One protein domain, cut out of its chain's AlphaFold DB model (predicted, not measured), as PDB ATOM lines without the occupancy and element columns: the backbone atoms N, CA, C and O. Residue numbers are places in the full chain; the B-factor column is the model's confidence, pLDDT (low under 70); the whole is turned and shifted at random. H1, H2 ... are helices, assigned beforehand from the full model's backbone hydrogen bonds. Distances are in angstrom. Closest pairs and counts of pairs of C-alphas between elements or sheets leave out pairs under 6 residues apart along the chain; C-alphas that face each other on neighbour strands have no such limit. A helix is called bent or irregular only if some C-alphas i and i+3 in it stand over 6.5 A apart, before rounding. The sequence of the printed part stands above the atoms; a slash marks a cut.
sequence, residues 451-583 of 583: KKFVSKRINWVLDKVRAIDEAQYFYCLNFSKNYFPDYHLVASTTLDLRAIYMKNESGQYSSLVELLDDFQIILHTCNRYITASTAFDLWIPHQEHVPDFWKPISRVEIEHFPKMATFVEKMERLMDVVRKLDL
ATOM      1  N   LYS A 451      21.760 -11.937 -31.510       78.00
ATOM      2  CA  LYS A 451      22.936 -11.184 -31.988       78.00
ATOM      3  C   LYS A 451      22.843 -10.793 -33.473       78.00
ATOM      4  O   LYS A 451      23.290  -9.716 -33.876       78.00
ATOM      5  N   LYS A 452      22.212 -11.636 -34.302       83.62
ATOM      6  CA  LYS A 452      21.944 -11.356 -35.726       83.62
ATOM      7  C   LYS A 452      20.798 -10.354 -35.928       83.62
ATOM      8  O   LYS A 452      20.783  -9.652 -36.941       83.62
ATOM      9  N   PHE A 453      19.851 -10.270 -34.999       86.62
ATOM     10  CA  PHE A 453      18.766  -9.287 -34.990       86.62
ATOM     11  C   PHE A 453      19.255  -7.907 -34.523       86.62
ATOM     12  O   PHE A 453      19.047  -6.922 -35.234       86.62
ATOM     13  N   VAL A 454      20.014  -7.845 -33.424       87.19
ATOM     14  CA  VAL A 454      20.685  -6.629 -32.931       87.19
ATOM     15  C   VAL A 454      21.594  -6.030 -34.010       87.19
ATOM     16  O   VAL A 454      21.456  -4.856 -34.354       87.19
ATOM     17  N   SER A 455      22.442  -6.848 -34.648       88.06
ATOM     18  CA  SER A 455      23.305  -6.400 -35.752       88.06
ATOM     19  C   SER A 455      22.512  -5.843 -36.948       88.06
ATOM     20  O   SER A 455      22.918  -4.846 -37.548       88.06
ATOM     21  N   LYS A 456      21.340  -6.410 -37.279       90.19
ATOM     22  CA  LYS A 456      20.452  -5.842 -38.312       90.19
ATOM     23  C   LYS A 456      19.887  -4.477 -37.911       90.19
ATOM     24  O   LYS A 456      19.866  -3.586 -38.757       90.19
ATOM     25  N   ARG A 457      19.441  -4.299 -36.658       90.25
ATOM     26  CA  ARG A 457      18.936  -3.001 -36.168       90.25
ATOM     27  C   ARG A 457      20.035  -1.932 -36.211       90.25
ATOM     28  O   ARG A 457      19.809  -0.865 -36.771       90.25
ATOM     29  N   ILE A 458      21.233  -2.249 -35.718       92.69
ATOM     30  CA  ILE A 458      22.410  -1.363 -35.740       92.69
ATOM     31  C   ILE A 458      22.735  -0.894 -37.167       92.69
ATOM     32  O   ILE A 458      22.835   0.309 -37.411       92.69
ATOM     33  N   ASN A 459      22.832  -1.817 -38.131       93.19
ATOM     34  CA  ASN A 459      23.122  -1.454 -39.520       93.19
ATOM     35  C   ASN A 459      21.987  -0.634 -40.165       93.19
ATOM     36  O   ASN A 459      22.274   0.329 -40.869       93.19
ATOM     37  N   TRP A 460      20.714  -0.923 -39.860       94.44
ATOM     38  CA  TRP A 460      19.587  -0.100 -40.327       94.44
ATOM     39  C   TRP A 460      19.671   1.347 -39.819       94.44
ATOM     40  O   TRP A 460      19.447   2.274 -40.597       94.44
ATOM     41  N   VAL A 461      20.040   1.564 -38.549       94.00
ATOM     42  CA  VAL A 461      20.250   2.925 -38.022       94.00
ATOM     43  C   VAL A 461      21.427   3.597 -38.730       94.00
ATOM     44  O   VAL A 461      21.287   4.727 -39.188       94.00
ATOM     45  N   LEU A 462      22.556   2.906 -38.900       93.75
ATOM     46  CA  LEU A 462      23.733   3.444 -39.596       93.75
ATOM     47  C   LEU A 462      23.443   3.824 -41.057       93.75
ATOM     48  O   LEU A 462      23.925   4.855 -41.526       93.75
ATOM     49  N   ASP A 463      22.610   3.057 -41.761       93.38
ATOM     50  CA  ASP A 463      22.152   3.392 -43.113       93.38
ATOM     51  C   ASP A 463      21.229   4.623 -43.122       93.38
ATOM     52  O   ASP A 463      21.303   5.440 -44.043       93.38
ATOM     53  N   LYS A 464      20.403   4.819 -42.082       93.94
ATOM     54  CA  LYS A 464      19.605   6.046 -41.909       93.94
ATOM     55  C   LYS A 464      20.463   7.268 -41.590       93.94
ATOM     56  O   LYS A 464      20.186   8.331 -42.133       93.94
ATOM     57  N   VAL A 465      21.527   7.124 -40.799       93.25
ATOM     58  CA  VAL A 465      22.502   8.204 -40.546       93.25
ATOM     59  C   VAL A 465      23.274   8.553 -41.819       93.25
ATOM     60  O   VAL A 465      23.468   9.729 -42.117       93.25
ATOM     61  N   ARG A 466      23.657   7.553 -42.624       91.62
ATOM     62  CA  ARG A 466      24.310   7.767 -43.927       91.62
ATOM     63  C   ARG A 466      23.406   8.475 -44.946       91.62
ATOM     64  O   ARG A 466      23.927   9.108 -45.856       91.62
ATOM     65  N   ALA A 467      22.086   8.396 -44.781       92.81
ATOM     66  CA  ALA A 467      21.095   9.086 -45.608       92.81
ATOM     67  C   ALA A 467      20.782  10.534 -45.160       92.81
ATOM     68  O   ALA A 467      19.907  11.168 -45.746       92.81
ATOM     69  N   ILE A 468      21.461  11.064 -44.135       93.06
ATOM     70  CA  ILE A 468      21.396  12.483 -43.759       93.06
ATOM     71  C   ILE A 468      22.507  13.224 -44.514       93.06
ATOM     72  O   ILE A 468      23.686  13.025 -44.221       93.06
ATOM     73  N   ASP A 469      22.155  14.095 -45.465       89.56
ATOM     74  CA  ASP A 469      23.123  14.810 -46.317       89.56
ATOM     75  C   ASP A 469      24.173  15.590 -45.509       89.56
ATOM     76  O   ASP A 469      25.351  15.641 -45.863       89.56
ATOM     77  N   GLU A 470      23.768  16.181 -44.387       90.44
ATOM     78  CA  GLU A 470      24.626  16.972 -43.508       90.44
ATOM     79  C   GLU A 470      25.541  16.105 -42.626       90.44
ATOM     80  O   GLU A 470      26.534  16.604 -42.093       90.44
ATOM     81  N   ALA A 471      25.290  14.793 -42.518       86.75
ATOM     82  CA  ALA A 471      26.163  13.878 -41.779       86.75
ATOM     83  C   ALA A 471      27.580  13.840 -42.370       86.75
ATOM     84  O   ALA A 471      28.540  13.601 -41.635       86.75
ATOM     85  N   GLN A 472      27.743  14.148 -43.667       84.31
ATOM     86  CA  GLN A 472      29.049  14.219 -44.335       84.31
ATOM     87  C   GLN A 472      30.058  15.118 -43.591       84.31
ATOM     88  O   GLN A 472      31.244  14.792 -43.528       84.31
ATOM     89  N   TYR A 473      29.592  16.196 -42.947       81.69
ATOM     90  CA  TYR A 473      30.442  17.135 -42.207       81.69
ATOM     91  C   TYR A 473      31.077  16.540 -40.937       81.69
ATOM     92  O   TYR A 473      32.084  17.060 -40.451       81.69
ATOM     93  N   PHE A 474      30.546  15.418 -40.440       82.62
ATOM     94  CA  PHE A 474      30.944  14.771 -39.185       82.62
ATOM     95  C   PHE A 474      31.669  13.431 -39.389       82.62
ATOM     96  O   PHE A 474      31.910  12.712 -38.422       82.62
ATOM     97  N   TYR A 475      32.059  13.087 -40.624       80.00
ATOM     98  CA  TYR A 475      32.828  11.864 -40.910       80.00
ATOM     99  C   TYR A 475      34.272  11.892 -40.403       80.00
ATOM    100  O   TYR A 475      34.845  10.835 -40.195       80.00
ATOM    101  N   CYS A 476      34.884  13.064 -40.243       70.75
ATOM    102  CA  CYS A 476      36.262  13.183 -39.766       70.75
ATOM    103  C   CYS A 476      36.411  14.465 -38.943       70.75
ATOM    104  O   CYS A 476      36.119  15.551 -39.448       70.75
ATOM    105  N   LEU A 477      37.009  14.384 -37.754       61.91
ATOM    106  CA  LEU A 477      37.323  15.550 -36.904       61.91
ATOM    107  C   LEU A 477      38.334  16.535 -37.552       61.91
ATOM    108  O   LEU A 477      38.537  17.648 -37.075       61.91
ATOM    109  N   ASN A 478      38.965  16.157 -38.670       58.56
ATOM    110  CA  ASN A 478      39.742  17.066 -39.527       58.56
ATOM    111  C   ASN A 478      38.931  17.682 -40.682       58.56
ATOM    112  O   ASN A 478      39.314  18.735 -41.177       58.56
ATOM    113  N   PHE A 479      37.824  17.065 -41.102       62.66
ATOM    114  CA  PHE A 479      36.912  17.637 -42.097       62.66
ATOM    115  C   PHE A 479      36.056  18.728 -41.447       62.66
ATOM    116  O   PHE A 479      35.953  19.825 -41.990       62.66
ATOM    117  N   SER A 480      35.575  18.499 -40.217       65.75
ATOM    118  CA  SER A 480      34.873  19.527 -39.440       65.75
ATOM    119  C   SER A 480      35.726  20.777 -39.186       65.75
ATOM    120  O   SER A 480      35.172  21.866 -39.188       65.75
ATOM    121  N   LYS A 481      37.064  20.690 -39.102       67.81
ATOM    122  CA  LYS A 481      37.948  21.877 -39.012       67.81
ATOM    123  C   LYS A 481      37.890  22.812 -40.231       67.81
ATOM    124  O   LYS A 481      38.270  23.970 -40.098       67.81
ATOM    125  N   ASN A 482      37.435  22.340 -41.394       73.31
ATOM    126  CA  ASN A 482      37.316  23.171 -42.598       73.31
ATOM    127  C   ASN A 482      36.023  24.007 -42.615       73.31
ATOM    128  O   ASN A 482      35.985  25.042 -43.274       73.31
ATOM    129  N   TYR A 483      34.987  23.563 -41.895       76.50
ATOM    130  CA  TYR A 483      33.649  24.179 -41.869       76.50
ATOM    131  C   TYR A 483      33.314  24.821 -40.514       76.50
ATOM    132  O   TYR A 483      32.618  25.826 -40.454       76.50
ATOM    133  N   PHE A 484      33.854  24.245 -39.440       81.00
ATOM    134  CA  PHE A 484      33.674  24.597 -38.033       81.00
ATOM    135  C   PHE A 484      35.055  24.602 -37.342       81.00
ATOM    136  O   PHE A 484      35.369  23.728 -36.526       81.00
ATOM    137  N   PRO A 485      35.958  25.524 -37.718       76.44
ATOM    138  CA  PRO A 485      37.364  25.496 -37.316       76.44
ATOM    139  C   PRO A 485      37.603  25.498 -35.798       76.44
ATOM    140  O   PRO A 485      38.633  24.986 -35.358       76.44
ATOM    141  N   ASP A 486      36.674  26.014 -34.991       79.62
ATOM    142  CA  ASP A 486      36.762  26.029 -33.524       79.62
ATOM    143  C   ASP A 486      35.972  24.894 -32.832       79.62
ATOM    144  O   ASP A 486      36.014  24.770 -31.608       79.62
ATOM    145  N   TYR A 487      35.333  23.986 -33.584       80.81
ATOM    146  CA  TYR A 487      34.566  22.837 -33.058       80.81
ATOM    147  C   TYR A 487      35.379  21.955 -32.102       80.81
ATOM    148  O   TYR A 487      34.890  21.502 -31.066       80.81
ATOM    149  N   HIS A 488      36.665  21.779 -32.406       77.06
ATOM    150  CA  HIS A 488      37.618  21.021 -31.596       77.06
ATOM    151  C   HIS A 488      37.866  21.608 -30.188       77.06
ATOM    152  O   HIS A 488      38.394  20.911 -29.327       77.06
ATOM    153  N   LEU A 489      37.483  22.867 -29.934       78.56
ATOM    154  CA  LEU A 489      37.548  23.497 -28.608       78.56
ATOM    155  C   LEU A 489      36.360  23.099 -27.719       78.56
ATOM    156  O   LEU A 489      36.455  23.165 -26.494       78.56
ATOM    157  N   VAL A 490      35.249  22.671 -28.331       77.06
ATOM    158  CA  VAL A 490      34.033  22.207 -27.646       77.06
ATOM    159  C   VAL A 490      33.974  20.677 -27.596       77.06
ATOM    160  O   VAL A 490      33.503  20.126 -26.598       77.06
ATOM    161  N   ALA A 491      34.503  19.993 -28.614       70.12
ATOM    162  CA  ALA A 491      34.631  18.539 -28.704       70.12
ATOM    163  C   ALA A 491      35.707  17.983 -27.751       70.12
ATOM    164  O   ALA A 491      36.807  17.614 -28.154       70.12
ATOM    165  N   SER A 492      35.377  17.904 -26.459       59.97
ATOM    166  CA  SER A 492      36.265  17.357 -25.417       59.97
ATOM    167  C   SER A 492      36.533  15.848 -25.560       59.97
ATOM    168  O   SER A 492      37.448  15.337 -24.926       59.97
ATOM    169  N   THR A 493      35.720  15.144 -26.354       62.41
ATOM    170  CA  THR A 493      35.853  13.715 -26.684       62.41
ATOM    171  C   THR A 493      35.991  13.591 -28.197       62.41
ATOM    172  O   THR A 493      35.195  14.172 -28.933       62.41
ATOM    173  N   THR A 494      36.989  12.850 -28.678       64.19
ATOM    174  CA  THR A 494      37.311  12.736 -30.111       64.19
ATOM    175  C   THR A 494      36.493  11.644 -30.807       64.19
ATOM    176  O   THR A 494      37.060  10.735 -31.410       64.19
ATOM    177  N   LEU A 495      35.166  11.712 -30.692       81.62
ATOM    178  CA  LEU A 495      34.251  10.806 -31.384       81.62
ATOM    179  C   LEU A 495      33.676  11.498 -32.628       81.62
ATOM    180  O   LEU A 495      33.162  12.613 -32.546       81.62
ATOM    181  N   ASP A 496      33.780  10.835 -33.775       86.31
ATOM    182  CA  ASP A 496      33.194  11.255 -35.047       86.31
ATOM    183  C   ASP A 496      32.479  10.069 -35.722       86.31
ATOM    184  O   ASP A 496      32.567   8.927 -35.258       86.31
ATOM    185  N   LEU A 497      31.721  10.318 -36.795       88.88
ATOM    186  CA  LEU A 497      30.916   9.263 -37.420       88.88
ATOM    187  C   LEU A 497      31.783   8.135 -37.992       88.88
ATOM    188  O   LEU A 497      31.347   6.987 -38.002       88.88
ATOM    189  N   ARG A 498      33.025   8.408 -38.418       88.75
ATOM    190  CA  ARG A 498      33.950   7.354 -38.853       88.75
ATOM    191  C   ARG A 498      34.359   6.459 -37.694       88.75
ATOM    192  O   ARG A 498      34.385   5.250 -37.889       88.75
ATOM    193  N   ALA A 499      34.648   7.007 -36.515       89.44
ATOM    194  CA  ALA A 499      34.913   6.185 -35.335       89.44
ATOM    195  C   ALA A 499      33.735   5.233 -35.038       89.44
ATOM    196  O   ALA A 499      33.959   4.046 -34.800       89.44
ATOM    197  N   ILE A 500      32.494   5.719 -35.169       91.81
ATOM    198  CA  ILE A 500      31.268   4.912 -35.036       91.81
ATOM    199  C   ILE A 500      31.173   3.824 -36.123       91.81
ATOM    200  O   ILE A 500      30.989   2.650 -35.799       91.81
ATOM    201  N   TYR A 501      31.362   4.157 -37.408       92.00
ATOM    202  CA  TYR A 501      31.342   3.153 -38.486       92.00
ATOM    203  C   TYR A 501      32.421   2.071 -38.287       92.00
ATOM    204  O   TYR A 501      32.122   0.885 -38.404       92.00
ATOM    205  N   MET A 502      33.643   2.447 -37.885       90.06
ATOM    206  CA  MET A 502      34.729   1.497 -37.597       90.06
ATOM    207  C   MET A 502      34.434   0.617 -36.367       90.06
ATOM    208  O   MET A 502      34.779  -0.566 -36.364       90.06
ATOM    209  N   LYS A 503      33.763   1.152 -35.336       92.31
ATOM    210  CA  LYS A 503      33.307   0.392 -34.157       92.31
ATOM    211  C   LYS A 503      32.221  -0.635 -34.528       92.31
ATOM    212  O   LYS A 503      32.245  -1.753 -34.016       92.31
ATOM    213  N   ASN A 504      31.349  -0.320 -35.491       93.00
ATOM    214  CA  ASN A 504      30.407  -1.286 -36.072       93.00
ATOM    215  C   ASN A 504      31.092  -2.350 -36.945       93.00
ATOM    216  O   ASN A 504      30.847  -3.537 -36.754       93.00
ATOM    217  N   GLU A 505      31.970  -1.953 -37.869       90.62
ATOM    218  CA  GLU A 505      32.667  -2.887 -38.773       90.62
ATOM    219  C   GLU A 505      33.565  -3.885 -38.023       90.62
ATOM    220  O   GLU A 505      33.705  -5.032 -38.443       90.62
ATOM    221  N   SER A 506      34.117  -3.484 -36.875       90.44
ATOM    222  CA  SER A 506      34.861  -4.368 -35.964       90.44
ATOM    223  C   SER A 506      33.980  -5.143 -34.969       90.44
ATOM    224  O   SER A 506      34.505  -5.856 -34.117       90.44
ATOM    225  N   GLY A 507      32.649  -5.037 -35.071       88.56
ATOM    226  CA  GLY A 507      31.692  -5.808 -34.269       88.56
ATOM    227  C   GLY A 507      31.672  -5.465 -32.776       88.56
ATOM    228  O   GLY A 507      31.267  -6.303 -31.974       88.56
ATOM    229  N   GLN A 508      32.128  -4.265 -32.396       88.44
ATOM    230  CA  GLN A 508      32.270  -3.849 -30.995       88.44
ATOM    231  C   GLN A 508      30.964  -3.372 -30.347       88.44
ATOM    232  O   GLN A 508      30.923  -3.261 -29.125       88.44
ATOM    233  N   TYR A 509      29.915  -3.084 -31.125       92.62
ATOM    234  CA  TYR A 509      28.591  -2.804 -30.567       92.62
ATOM    235  C   TYR A 509      27.909  -4.108 -30.144       92.62
ATOM    236  O   TYR A 509      27.528  -4.920 -30.991       92.62
ATOM    237  N   SER A 510      27.753  -4.304 -28.835       88.50
ATOM    238  CA  SER A 510      27.024  -5.438 -28.258       88.50
ATOM    239  C   SER A 510      25.510  -5.212 -28.268       88.50
ATOM    240  O   SER A 510      24.740  -6.163 -28.390       88.50
ATOM    241  N   SER A 511      25.089  -3.945 -28.195       90.62
ATOM    242  CA  SER A 511      23.690  -3.525 -28.134       90.62
ATOM    243  C   SER A 511      23.431  -2.270 -28.971       90.62
ATOM    244  O   SER A 511      24.345  -1.529 -29.332       90.62
ATOM    245  N   LEU A 512      22.154  -2.003 -29.259       90.31
ATOM    246  CA  LEU A 512      21.732  -0.775 -29.937       90.31
ATOM    247  C   LEU A 512      21.855   0.472 -29.038       90.31
ATOM    248  O   LEU A 512      22.052   1.574 -29.545       90.31
ATOM    249  N   VAL A 513      21.812   0.302 -27.712       91.19
ATOM    250  CA  VAL A 513      21.969   1.401 -26.742       91.19
ATOM    251  C   VAL A 513      23.367   2.016 -26.837       91.19
ATOM    252  O   VAL A 513      23.487   3.229 -26.964       91.19
ATOM    253  N   GLU A 514      24.418   1.193 -26.908       92.69
ATOM    254  CA  GLU A 514      25.805   1.664 -27.077       92.69
ATOM    255  C   GLU A 514      26.009   2.514 -28.344       92.69
ATOM    256  O   GLU A 514      26.818   3.442 -28.348       92.69
ATOM    257  N   LEU A 515      25.285   2.201 -29.425       93.56
ATOM    258  CA  LEU A 515      25.300   2.980 -30.665       93.56
ATOM    259  C   LEU A 515      24.589   4.329 -30.482       93.56
ATOM    260  O   LEU A 515      25.081   5.362 -30.942       93.56
ATOM    261  N   LEU A 516      23.435   4.332 -29.811       93.12
ATOM    262  CA  LEU A 516      22.675   5.549 -29.524       93.12
ATOM    263  C   LEU A 516      23.418   6.473 -28.551       93.12
ATOM    264  O   LEU A 516      23.320   7.691 -28.688       93.12
ATOM    265  N   ASP A 517      24.177   5.941 -27.598       91.62
ATOM    266  CA  ASP A 517      25.004   6.734 -26.679       91.62
ATOM    267  C   ASP A 517      26.200   7.379 -27.398       91.62
ATOM    268  O   ASP A 517      26.453   8.575 -27.228       91.62
ATOM    269  N   ASP A 518      26.869   6.647 -28.294       92.88
ATOM    270  CA  ASP A 518      27.904   7.213 -29.169       92.88
ATOM    271  C   ASP A 518      27.344   8.329 -30.080       92.88
ATOM    272  O   ASP A 518      27.972   9.380 -30.248       92.88
ATOM    273  N   PHE A 519      26.130   8.174 -30.622       93.00
ATOM    274  CA  PHE A 519      25.469   9.253 -31.369       93.00
ATOM    275  C   PHE A 519      25.081  10.450 -30.488       93.00
ATOM    276  O   PHE A 519      25.233  11.599 -30.916       93.00
ATOM    277  N   GLN A 520      24.641  10.219 -29.247       91.12
ATOM    278  CA  GLN A 520      24.353  11.290 -28.287       91.12
ATOM    279  C   GLN A 520      25.604  12.108 -27.936       91.12
ATOM    280  O   GLN A 520      25.493  13.321 -27.767       91.12
ATOM    281  N   ILE A 521      26.799  11.505 -27.896       89.81
ATOM    282  CA  ILE A 521      28.067  12.235 -27.704       89.81
ATOM    283  C   ILE A 521      28.314  13.232 -28.849       89.81
ATOM    284  O   ILE A 521      28.711  14.377 -28.593       89.81
ATOM    285  N   ILE A 522      28.044  12.837 -30.099       88.94
ATOM    286  CA  ILE A 522      28.150  13.735 -31.258       88.94
ATOM    287  C   ILE A 522      27.115  14.860 -31.141       88.94
ATOM    288  O   ILE A 522      27.495  16.030 -31.163       88.94
ATOM    289  N   LEU A 523      25.836  14.540 -30.918       90.69
ATOM    290  CA  LEU A 523      24.765  15.545 -30.834       90.69
ATOM    291  C   LEU A 523      24.937  16.527 -29.676       90.69
ATOM    292  O   LEU A 523      24.772  17.731 -29.860       90.69
ATOM    293  N   HIS A 524      25.337  16.048 -28.499       89.12
ATOM    294  CA  HIS A 524      25.671  16.897 -27.358       89.12
ATOM    295  C   HIS A 524      26.815  17.868 -27.696       89.12
ATOM    296  O   HIS A 524      26.798  19.023 -27.265       89.12
ATOM    297  N   THR A 525      27.788  17.431 -28.498       88.19
ATOM    298  CA  THR A 525      28.899  18.276 -28.957       88.19
ATOM    299  C   THR A 525      28.444  19.302 -30.000       88.19
ATOM    300  O   THR A 525      28.790  20.477 -29.867       88.19
ATOM    301  N   CYS A 526      27.615  18.903 -30.972       88.75
ATOM    302  CA  CYS A 526      26.984  19.798 -31.947       88.75
ATOM    303  C   CYS A 526      26.145  20.883 -31.259       88.75
ATOM    304  O   CYS A 526      26.399  22.071 -31.457       88.75
ATOM    305  N   ASN A 527      25.217  20.490 -30.381       89.50
ATOM    306  CA  ASN A 527      24.374  21.413 -29.619       89.50
ATOM    307  C   ASN A 527      25.214  22.376 -28.767       89.50
ATOM    308  O   ASN A 527      24.999  23.582 -28.822       89.50
ATOM    309  N   ARG A 528      26.251  21.893 -28.064       87.00
ATOM    310  CA  ARG A 528      27.186  22.769 -27.332       87.00
ATOM    311  C   ARG A 528      27.926  23.759 -28.231       87.00
ATOM    312  O   ARG A 528      28.191  24.871 -27.778       87.00
ATOM    313  N   TYR A 529      28.276  23.385 -29.465       87.00
ATOM    314  CA  TYR A 529      28.898  24.311 -30.417       87.00
ATOM    315  C   TYR A 529      27.908  25.388 -30.864       87.00
ATOM    316  O   TYR A 529      28.251  26.567 -30.850       87.00
ATOM    317  N   ILE A 530      26.668  24.998 -31.180       87.00
ATOM    318  CA  ILE A 530      25.587  25.930 -31.526       87.00
ATOM    319  C   ILE A 530      25.340  26.907 -30.368       87.00
ATOM    320  O   ILE A 530      25.429  28.113 -30.578       87.00
ATOM    321  N   THR A 531      25.100  26.421 -29.143       86.62
ATOM    322  CA  THR A 531      24.801  27.289 -27.989       86.62
ATOM    323  C   THR A 531      25.970  28.197 -27.609       86.62
ATOM    324  O   THR A 531      25.748  29.312 -27.148       86.62
ATOM    325  N   ALA A 532      27.220  27.761 -27.801       84.62
ATOM    326  CA  ALA A 532      28.370  28.644 -27.626       84.62
ATOM    327  C   ALA A 532      28.373  29.763 -28.681       84.62
ATOM    328  O   ALA A 532      28.545  30.927 -28.335       84.62
ATOM    329  N   SER A 533      28.151  29.434 -29.953       83.19
ATOM    330  CA  SER A 533      28.189  30.409 -31.049       83.19
ATOM    331  C   SER A 533      27.029  31.407 -31.021       83.19
ATOM    332  O   SER A 533      27.247  32.577 -31.332       83.19
ATOM    333  N   THR A 534      25.834  30.995 -30.583       81.56
ATOM    334  CA  THR A 534      24.721  31.928 -30.336       81.56
ATOM    335  C   THR A 534      24.977  32.816 -29.118       81.56
ATOM    336  O   THR A 534      24.690  34.006 -29.168       81.56
ATOM    337  N   ALA A 535      25.583  32.294 -28.044       78.81
ATOM    338  CA  ALA A 535      25.868  33.061 -26.824       78.81
ATOM    339  C   ALA A 535      27.008  34.099 -26.950       78.81
ATOM    340  O   ALA A 535      27.258  34.837 -25.995       78.81
ATOM    341  N   PHE A 536      27.703  34.153 -28.092       77.50
ATOM    342  CA  PHE A 536      28.736  35.156 -28.400       77.50
ATOM    343  C   PHE A 536      28.442  35.942 -29.689       77.50
ATOM    344  O   PHE A 536      29.368  36.509 -30.269       77.50
ATOM    345  N   ASP A 537      27.187  35.936 -30.156       74.88
ATOM    346  CA  ASP A 537      26.726  36.619 -31.377       74.88
ATOM    347  C   ASP A 537      27.527  36.245 -32.650       74.88
ATOM    348  O   ASP A 537      27.567  36.988 -33.632       74.88
ATOM    349  N   LEU A 538      28.175  35.070 -32.654       72.44
ATOM    350  CA  LEU A 538      28.954  34.550 -33.787       72.44
ATOM    351  C   LEU A 538      28.055  33.925 -34.859       72.44
ATOM    352  O   LEU A 538      28.418  33.895 -36.034       72.44
ATOM    353  N   TRP A 539      26.885  33.431 -34.448       75.38
ATOM    354  CA  TRP A 539      25.811  32.993 -35.327       75.38
ATOM    355  C   TRP A 539      24.461  33.360 -34.714       75.38
ATOM    356  O   TRP A 539      24.145  32.924 -33.607       75.38
ATOM    357  N   ILE A 540      23.659  34.135 -35.445       73.69
ATOM    358  CA  ILE A 540      22.284  34.478 -35.073       73.69
ATOM    359  C   ILE A 540      21.338  33.643 -35.954       73.69
ATOM    360  O   ILE A 540      21.395  33.761 -37.185       73.69
ATOM    361  N   PRO A 541      20.469  32.790 -35.375       70.69
ATOM    362  CA  PRO A 541      19.463  32.058 -36.136       70.69
ATOM    363  C   PRO A 541      18.575  33.009 -36.949       70.69
ATOM    364  O   PRO A 541      18.175  34.061 -36.458       70.69
ATOM    365  N   HIS A 542      18.245  32.624 -38.182       67.19
ATOM    366  CA  HIS A 542      17.403  33.396 -39.113       67.19
ATOM    367  C   HIS A 542      17.961  34.763 -39.569       67.19
ATOM    368  O   HIS A 542      17.241  35.526 -40.208       67.19
ATOM    369  N   GLN A 543      19.242  35.076 -39.328       66.62
ATOM    370  CA  GLN A 543      19.875  36.256 -39.928       66.62
ATOM    371  C   GLN A 543      20.118  36.046 -41.436       66.62
ATOM    372  O   GLN A 543      21.117  35.450 -41.836       66.62
ATOM    373  N   GLU A 544      19.224  36.568 -42.281       56.31
ATOM    374  CA  GLU A 544      19.321  36.435 -43.747       56.31
ATOM    375  C   GLU A 544      20.522  37.182 -44.353       56.31
ATOM    376  O   GLU A 544      21.118  36.721 -45.327       56.31
ATOM    377  N   HIS A 545      20.907  38.331 -43.783       58.72
ATOM    378  CA  HIS A 545      21.969  39.176 -44.337       58.72
ATOM    379  C   HIS A 545      23.298  39.003 -43.590       58.72
ATOM    380  O   HIS A 545      23.512  39.557 -42.507       58.72
ATOM    381  N   VAL A 546      24.237  38.289 -44.218       60.78
ATOM    382  CA  VAL A 546      25.652  38.280 -43.810       60.78
ATOM    383  C   VAL A 546      26.239  39.679 -44.065       60.78
ATOM    384  O   VAL A 546      26.134  40.161 -45.195       60.78
ATOM    385  N   PRO A 547      26.845  40.369 -43.079       61.69
ATOM    386  CA  PRO A 547      27.362  41.720 -43.301       61.69
ATOM    387  C   PRO A 547      28.659  41.712 -44.124       61.69
ATOM    388  O   PRO A 547      29.598  40.973 -43.825       61.69
ATOM    389  N   ASP A 548      28.762  42.569 -45.145       60.88
ATOM    390  CA  ASP A 548      29.831  42.444 -46.149       60.88
ATOM    391  C   ASP A 548      31.266  42.661 -45.631       60.88
ATOM    392  O   ASP A 548      32.229  42.182 -46.232       60.88
ATOM    393  N   PHE A 549      31.435  43.311 -44.479       62.16
ATOM    394  CA  PHE A 549      32.745  43.494 -43.844       62.16
ATOM    395  C   PHE A 549      33.339  42.204 -43.235       62.16
ATOM    396  O   PHE A 549      34.480  42.215 -42.764       62.16
ATOM    397  N   TRP A 550      32.601  41.087 -43.230       61.59
ATOM    398  CA  TRP A 550      33.062  39.815 -42.671       61.59
ATOM    399  C   TRP A 550      34.094  39.128 -43.576       61.59
ATOM    400  O   TRP A 550      33.911  38.987 -44.791       61.59
ATOM    401  N   LYS A 551      35.190  38.662 -42.962       68.00
ATOM    402  CA  LYS A 551      36.291  37.973 -43.656       68.00
ATOM    403  C   LYS A 551      35.806  36.653 -44.281       68.00
ATOM    404  O   LYS A 551      34.944  36.007 -43.687       68.00
ATOM    405  N   PRO A 552      36.398  36.186 -45.402       63.34
ATOM    406  CA  PRO A 552      35.913  35.001 -46.122       63.34
ATOM    407  C   PRO A 552      35.729  33.747 -45.256       63.34
ATOM    408  O   PRO A 552      34.712  33.077 -45.372       63.34
ATOM    409  N   ILE A 553      36.659  33.478 -44.330       58.50
ATOM    410  CA  ILE A 553      36.580  32.340 -43.393       58.50
ATOM    411  C   ILE A 553      35.312  32.421 -42.525       58.50
ATOM    412  O   ILE A 553      34.616  31.427 -42.356       58.50
ATOM    413  N   SER A 554      34.975  33.611 -42.025       63.56
ATOM    414  CA  SER A 554      33.794  33.832 -41.186       63.56
ATOM    415  C   SER A 554      32.486  33.759 -41.985       63.56
ATOM    416  O   SER A 554      31.475  33.337 -41.436       63.56
ATOM    417  N   ARG A 555      32.499  34.107 -43.284       66.31
ATOM    418  CA  ARG A 555      31.346  33.868 -44.175       66.31
ATOM    419  C   ARG A 555      31.106  32.367 -44.386       66.31
ATOM    420  O   ARG A 555      29.968  31.925 -44.276       66.31
ATOM    421  N   VAL A 556      32.169  31.593 -44.635       67.00
ATOM    422  CA  VAL A 556      32.085  30.125 -44.777       67.00
ATOM    423  C   VAL A 556      31.547  29.479 -43.499       67.00
ATOM    424  O   VAL A 556      30.688  28.607 -43.584       67.00
ATOM    425  N   GLU A 557      32.000  29.917 -42.323       68.19
ATOM    426  CA  GLU A 557      31.542  29.353 -41.050       68.19
ATOM    427  C   GLU A 557      30.043  29.635 -40.795       68.19
ATOM    428  O   GLU A 557      29.304  28.705 -40.465       68.19
ATOM    429  N   ILE A 558      29.550  30.855 -41.075       73.62
ATOM    430  CA  ILE A 558      28.103  31.168 -41.047       73.62
ATOM    431  C   ILE A 558      27.306  30.250 -41.982       73.62
ATOM    432  O   ILE A 558      26.281  29.713 -41.571       73.62
ATOM    433  N   GLU A 559      27.770  30.034 -43.216       77.25
ATOM    434  CA  GLU A 559      27.067  29.209 -44.211       77.25
ATOM    435  C   GLU A 559      26.880  27.747 -43.754       77.25
ATOM    436  O   GLU A 559      25.967  27.056 -44.208       77.25
ATOM    437  N   HIS A 560      27.725  27.259 -42.840       84.31
ATOM    438  CA  HIS A 560      27.694  25.873 -42.373       84.31
ATOM    439  C   HIS A 560      26.957  25.686 -41.035       84.31
ATOM    440  O   HIS A 560      26.510  24.571 -40.758       84.31
ATOM    441  N   PHE A 561      26.726  26.739 -40.239       84.88
ATOM    442  CA  PHE A 561      25.913  26.644 -39.014       84.88
ATOM    443  C   PHE A 561      24.471  26.141 -39.247       84.88
ATOM    444  O   PHE A 561      24.051  25.248 -38.508       84.88
ATOM    445  N   PRO A 562      23.723  26.585 -40.280       86.75
ATOM    446  CA  PRO A 562      22.425  25.996 -40.612       86.75
ATOM    447  C   PRO A 562      22.511  24.488 -40.887       86.75
ATOM    448  O   PRO A 562      21.667  23.730 -40.424       86.75
ATOM    449  N   LYS A 563      23.577  24.030 -41.554       88.69
ATOM    450  CA  LYS A 563      23.797  22.610 -41.886       88.69
ATOM    451  C   LYS A 563      24.085  21.777 -40.624       88.69
ATOM    452  O   LYS A 563      23.596  20.659 -40.503       88.69
ATOM    453  N   MET A 564      24.806  22.344 -39.650       89.06
ATOM    454  CA  MET A 564      24.967  21.774 -38.301       89.06
ATOM    455  C   MET A 564      23.617  21.666 -37.569       89.06
ATOM    456  O   MET A 564      23.329  20.622 -36.992       89.06
ATOM    457  N   ALA A 565      22.777  22.705 -37.609       89.12
ATOM    458  CA  ALA A 565      21.462  22.683 -36.962       89.12
ATOM    459  C   ALA A 565      20.516  21.645 -37.599       89.12
ATOM    460  O   ALA A 565      19.923  20.834 -36.891       89.12
ATOM    461  N   THR A 566      20.441  21.595 -38.933       91.69
ATOM    462  CA  THR A 566      19.639  20.601 -39.666       91.69
ATOM    463  C   THR A 566      20.144  19.170 -39.455       91.69
ATOM    464  O   THR A 566      19.328  18.256 -39.346       91.69
ATOM    465  N   PHE A 567      21.462  18.956 -39.328       92.88
ATOM    466  CA  PHE A 567      22.010  17.659 -38.916       92.88
ATOM    467  C   PHE A 567      21.465  17.230 -37.547       92.88
ATOM    468  O   PHE A 567      20.945  16.120 -37.429       92.88
ATOM    469  N   VAL A 568      21.541  18.107 -36.538       92.38
ATOM    470  CA  VAL A 568      21.031  17.829 -35.185       92.38
ATOM    471  C   VAL A 568      19.540  17.492 -35.231       92.38
ATOM    472  O   VAL A 568      19.144  16.429 -34.761       92.38
ATOM    473  N   GLU A 569      18.726  18.325 -35.879       93.25
ATOM    474  CA  GLU A 569      17.271  18.147 -35.988       93.25
ATOM    475  C   GLU A 569      16.881  16.820 -36.675       93.25
ATOM    476  O   GLU A 569      16.000  16.095 -36.201       93.25
ATOM    477  N   LYS A 570      17.541  16.467 -37.789       94.56
ATOM    478  CA  LYS A 570      17.320  15.191 -38.497       94.56
ATOM    479  C   LYS A 570      17.750  13.989 -37.650       94.56
ATOM    480  O   LYS A 570      17.076  12.959 -37.661       94.56
ATOM    481  N   MET A 571      18.852  14.115 -36.915       93.38
ATOM    482  CA  MET A 571      19.439  13.035 -36.127       93.38
ATOM    483  C   MET A 571      18.692  12.791 -34.804       93.38
ATOM    484  O   MET A 571      18.465  11.639 -34.439       93.38
ATOM    485  N   GLU A 572      18.237  13.839 -34.115       94.06
ATOM    486  CA  GLU A 572      17.386  13.724 -32.921       94.06
ATOM    487  C   GLU A 572      16.042  13.068 -33.271       94.06
ATOM    488  O   GLU A 572      15.635  12.112 -32.608       94.06
ATOM    489  N   ARG A 573      15.420  13.460 -34.397       93.81
ATOM    490  CA  ARG A 573      14.244  12.760 -34.950       93.81
ATOM    491  C   ARG A 573      14.510  11.281 -35.228       93.81
ATOM    492  O   ARG A 573      13.642  10.455 -34.955       93.81
ATOM    493  N   LEU A 574      15.683  10.933 -35.765       93.31
ATOM    494  CA  LEU A 574      16.054   9.537 -36.007       93.31
ATOM    495  C   LEU A 574      16.195   8.757 -34.691       93.31
ATOM    496  O   LEU A 574      15.626   7.673 -34.582       93.31
ATOM    497  N   MET A 575      16.882   9.304 -33.681       92.62
ATOM    498  CA  MET A 575      16.990   8.660 -32.365       92.62
ATOM    499  C   MET A 575      15.620   8.436 -31.720       92.62
ATOM    500  O   MET A 575      15.372   7.365 -31.176       92.62
ATOM    501  N   ASP A 576      14.709   9.405 -31.811       92.06
ATOM    502  CA  ASP A 576      13.363   9.278 -31.249       92.06
ATOM    503  C   ASP A 576      12.474   8.289 -32.010       92.06
ATOM    504  O   ASP A 576      11.589   7.687 -31.405       92.06
ATOM    505  N   VAL A 577      12.712   8.072 -33.308       92.94
ATOM    506  CA  VAL A 577      12.097   6.961 -34.050       92.94
ATOM    507  C   VAL A 577      12.669   5.619 -33.585       92.94
ATOM    508  O   VAL A 577      11.894   4.694 -33.370       92.94
ATOM    509  N   VAL A 578      13.985   5.504 -33.370       90.56
ATOM    510  CA  VAL A 578      14.610   4.260 -32.873       90.56
ATOM    511  C   VAL A 578      14.111   3.909 -31.469       90.56
ATOM    512  O   VAL A 578      13.626   2.803 -31.252       90.56
ATOM    513  N   ARG A 579      14.110   4.872 -30.538       87.62
ATOM    514  CA  ARG A 579      13.601   4.700 -29.163       87.62
ATOM    515  C   ARG A 579      12.141   4.228 -29.115       87.62
ATOM    516  O   ARG A 579      11.772   3.514 -28.195       87.62
ATOM    517  N   LYS A 580      11.320   4.595 -30.109       85.94
ATOM    518  CA  LYS A 580       9.910   4.171 -30.269       85.94
ATOM    519  C   LYS A 580       9.734   2.849 -31.042       85.94
ATOM    520  O   LYS A 580       8.613   2.508 -31.407       85.94
ATOM    521  N   LEU A 581      10.829   2.151 -31.347       78.69
ATOM    522  CA  LEU A 581      10.870   0.813 -31.963       78.69
ATOM    523  C   LEU A 581      11.614  -0.219 -31.082       78.69
ATOM    524  O   LEU A 581      11.603  -1.417 -31.384       78.69
ATOM    525  N   ASP A 582      12.262   0.252 -30.011       63.12
ATOM    526  CA  ASP A 582      12.832  -0.548 -28.919       63.12
ATOM    527  C   ASP A 582      11.917  -0.600 -27.669       63.12
ATOM    528  O   ASP A 582      12.152  -1.433 -26.792       63.12
ATOM    529  N   LEU A 583      10.885   0.257 -27.611       48.19
ATOM    530  CA  LEU A 583       9.760   0.247 -26.660       48.19
ATOM    531  C   LEU A 583       8.496  -0.326 -27.320       48.19
ATOM    532  O   LEU A 583       7.753  -1.035 -26.608       48.19
TER     533      LEU A 583
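This is residues 451 to 583 of the 583 residues of the protein "Bromo domain-containing protein" of Anopheles farauti (UniProt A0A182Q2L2). A long three-helix bundle: H5 and H6b, the longer arm of bent H6, run side by side in opposite directions, and H1 packs on both toward one end. Short H2 crosses H6b, H4 lies alongside near H1 and H5, and H6a with the loop of residues 535 to 551 makes the other end. The printed part has 133 residues, six named helices, H1 to H6 in order, and no named strand: all helix. It is compact, with a radius of gyration of the C-alphas of 16.2 A, and a rod spanning 57 by 27 by 22 A.

H1, residues 451 to 466, touches H5, residues 512 to 534, with residues 454 to 458 alone; the closest C-alphas, of Ile 458 and Leu 512, are 5.9 A apart. H6, residues 552 to 582, was assigned as one helix by its hydrogen bonds but is bent, C-alphas 559 and 562 being 6.7 A apart, into H6a, residues 552 to 559, and H6b, residues 562 to 582. H2, residues 469 to 474, touches H6b about perpendicular at 80 degrees, closest at the C-alphas of Glu 470 and Phe 567, 5.3 A. H3, residues 480 to 483, is close to H6a but not clearly touching, and so is H4, residues 497 to 505, to H5. H5 and H6b touch at a shallow tilt of 29 degrees, opposite ways, closest at the C-alphas of Leu 523 and Val 568, 6.2 A. Every O i to N i+4 pair is within hydrogen-bond range in H1, H4, H5, H6a and H6b; H2 has 0 of 2, with 2 of 3 O i to N i+3 pairs, and H3 is too short.

H1 begins at C-alpha 451, (22.936, -11.184, -31.988), and H6b ends at C-alpha 582, (12.832, -0.548, -28.919). H1 measures 22.4 A, H5 32.8 A and H6b 30.6 A.

The farthest C-alphas, of Lys 451 and Phe 549, are 56.8 A apart. The printed part has no cut; the links H3 to H4 and H5 to H6 are long. The pLDDT is under 70 at residues 477 to 481, 492 to 494, 542 to 557 and 582 to 583.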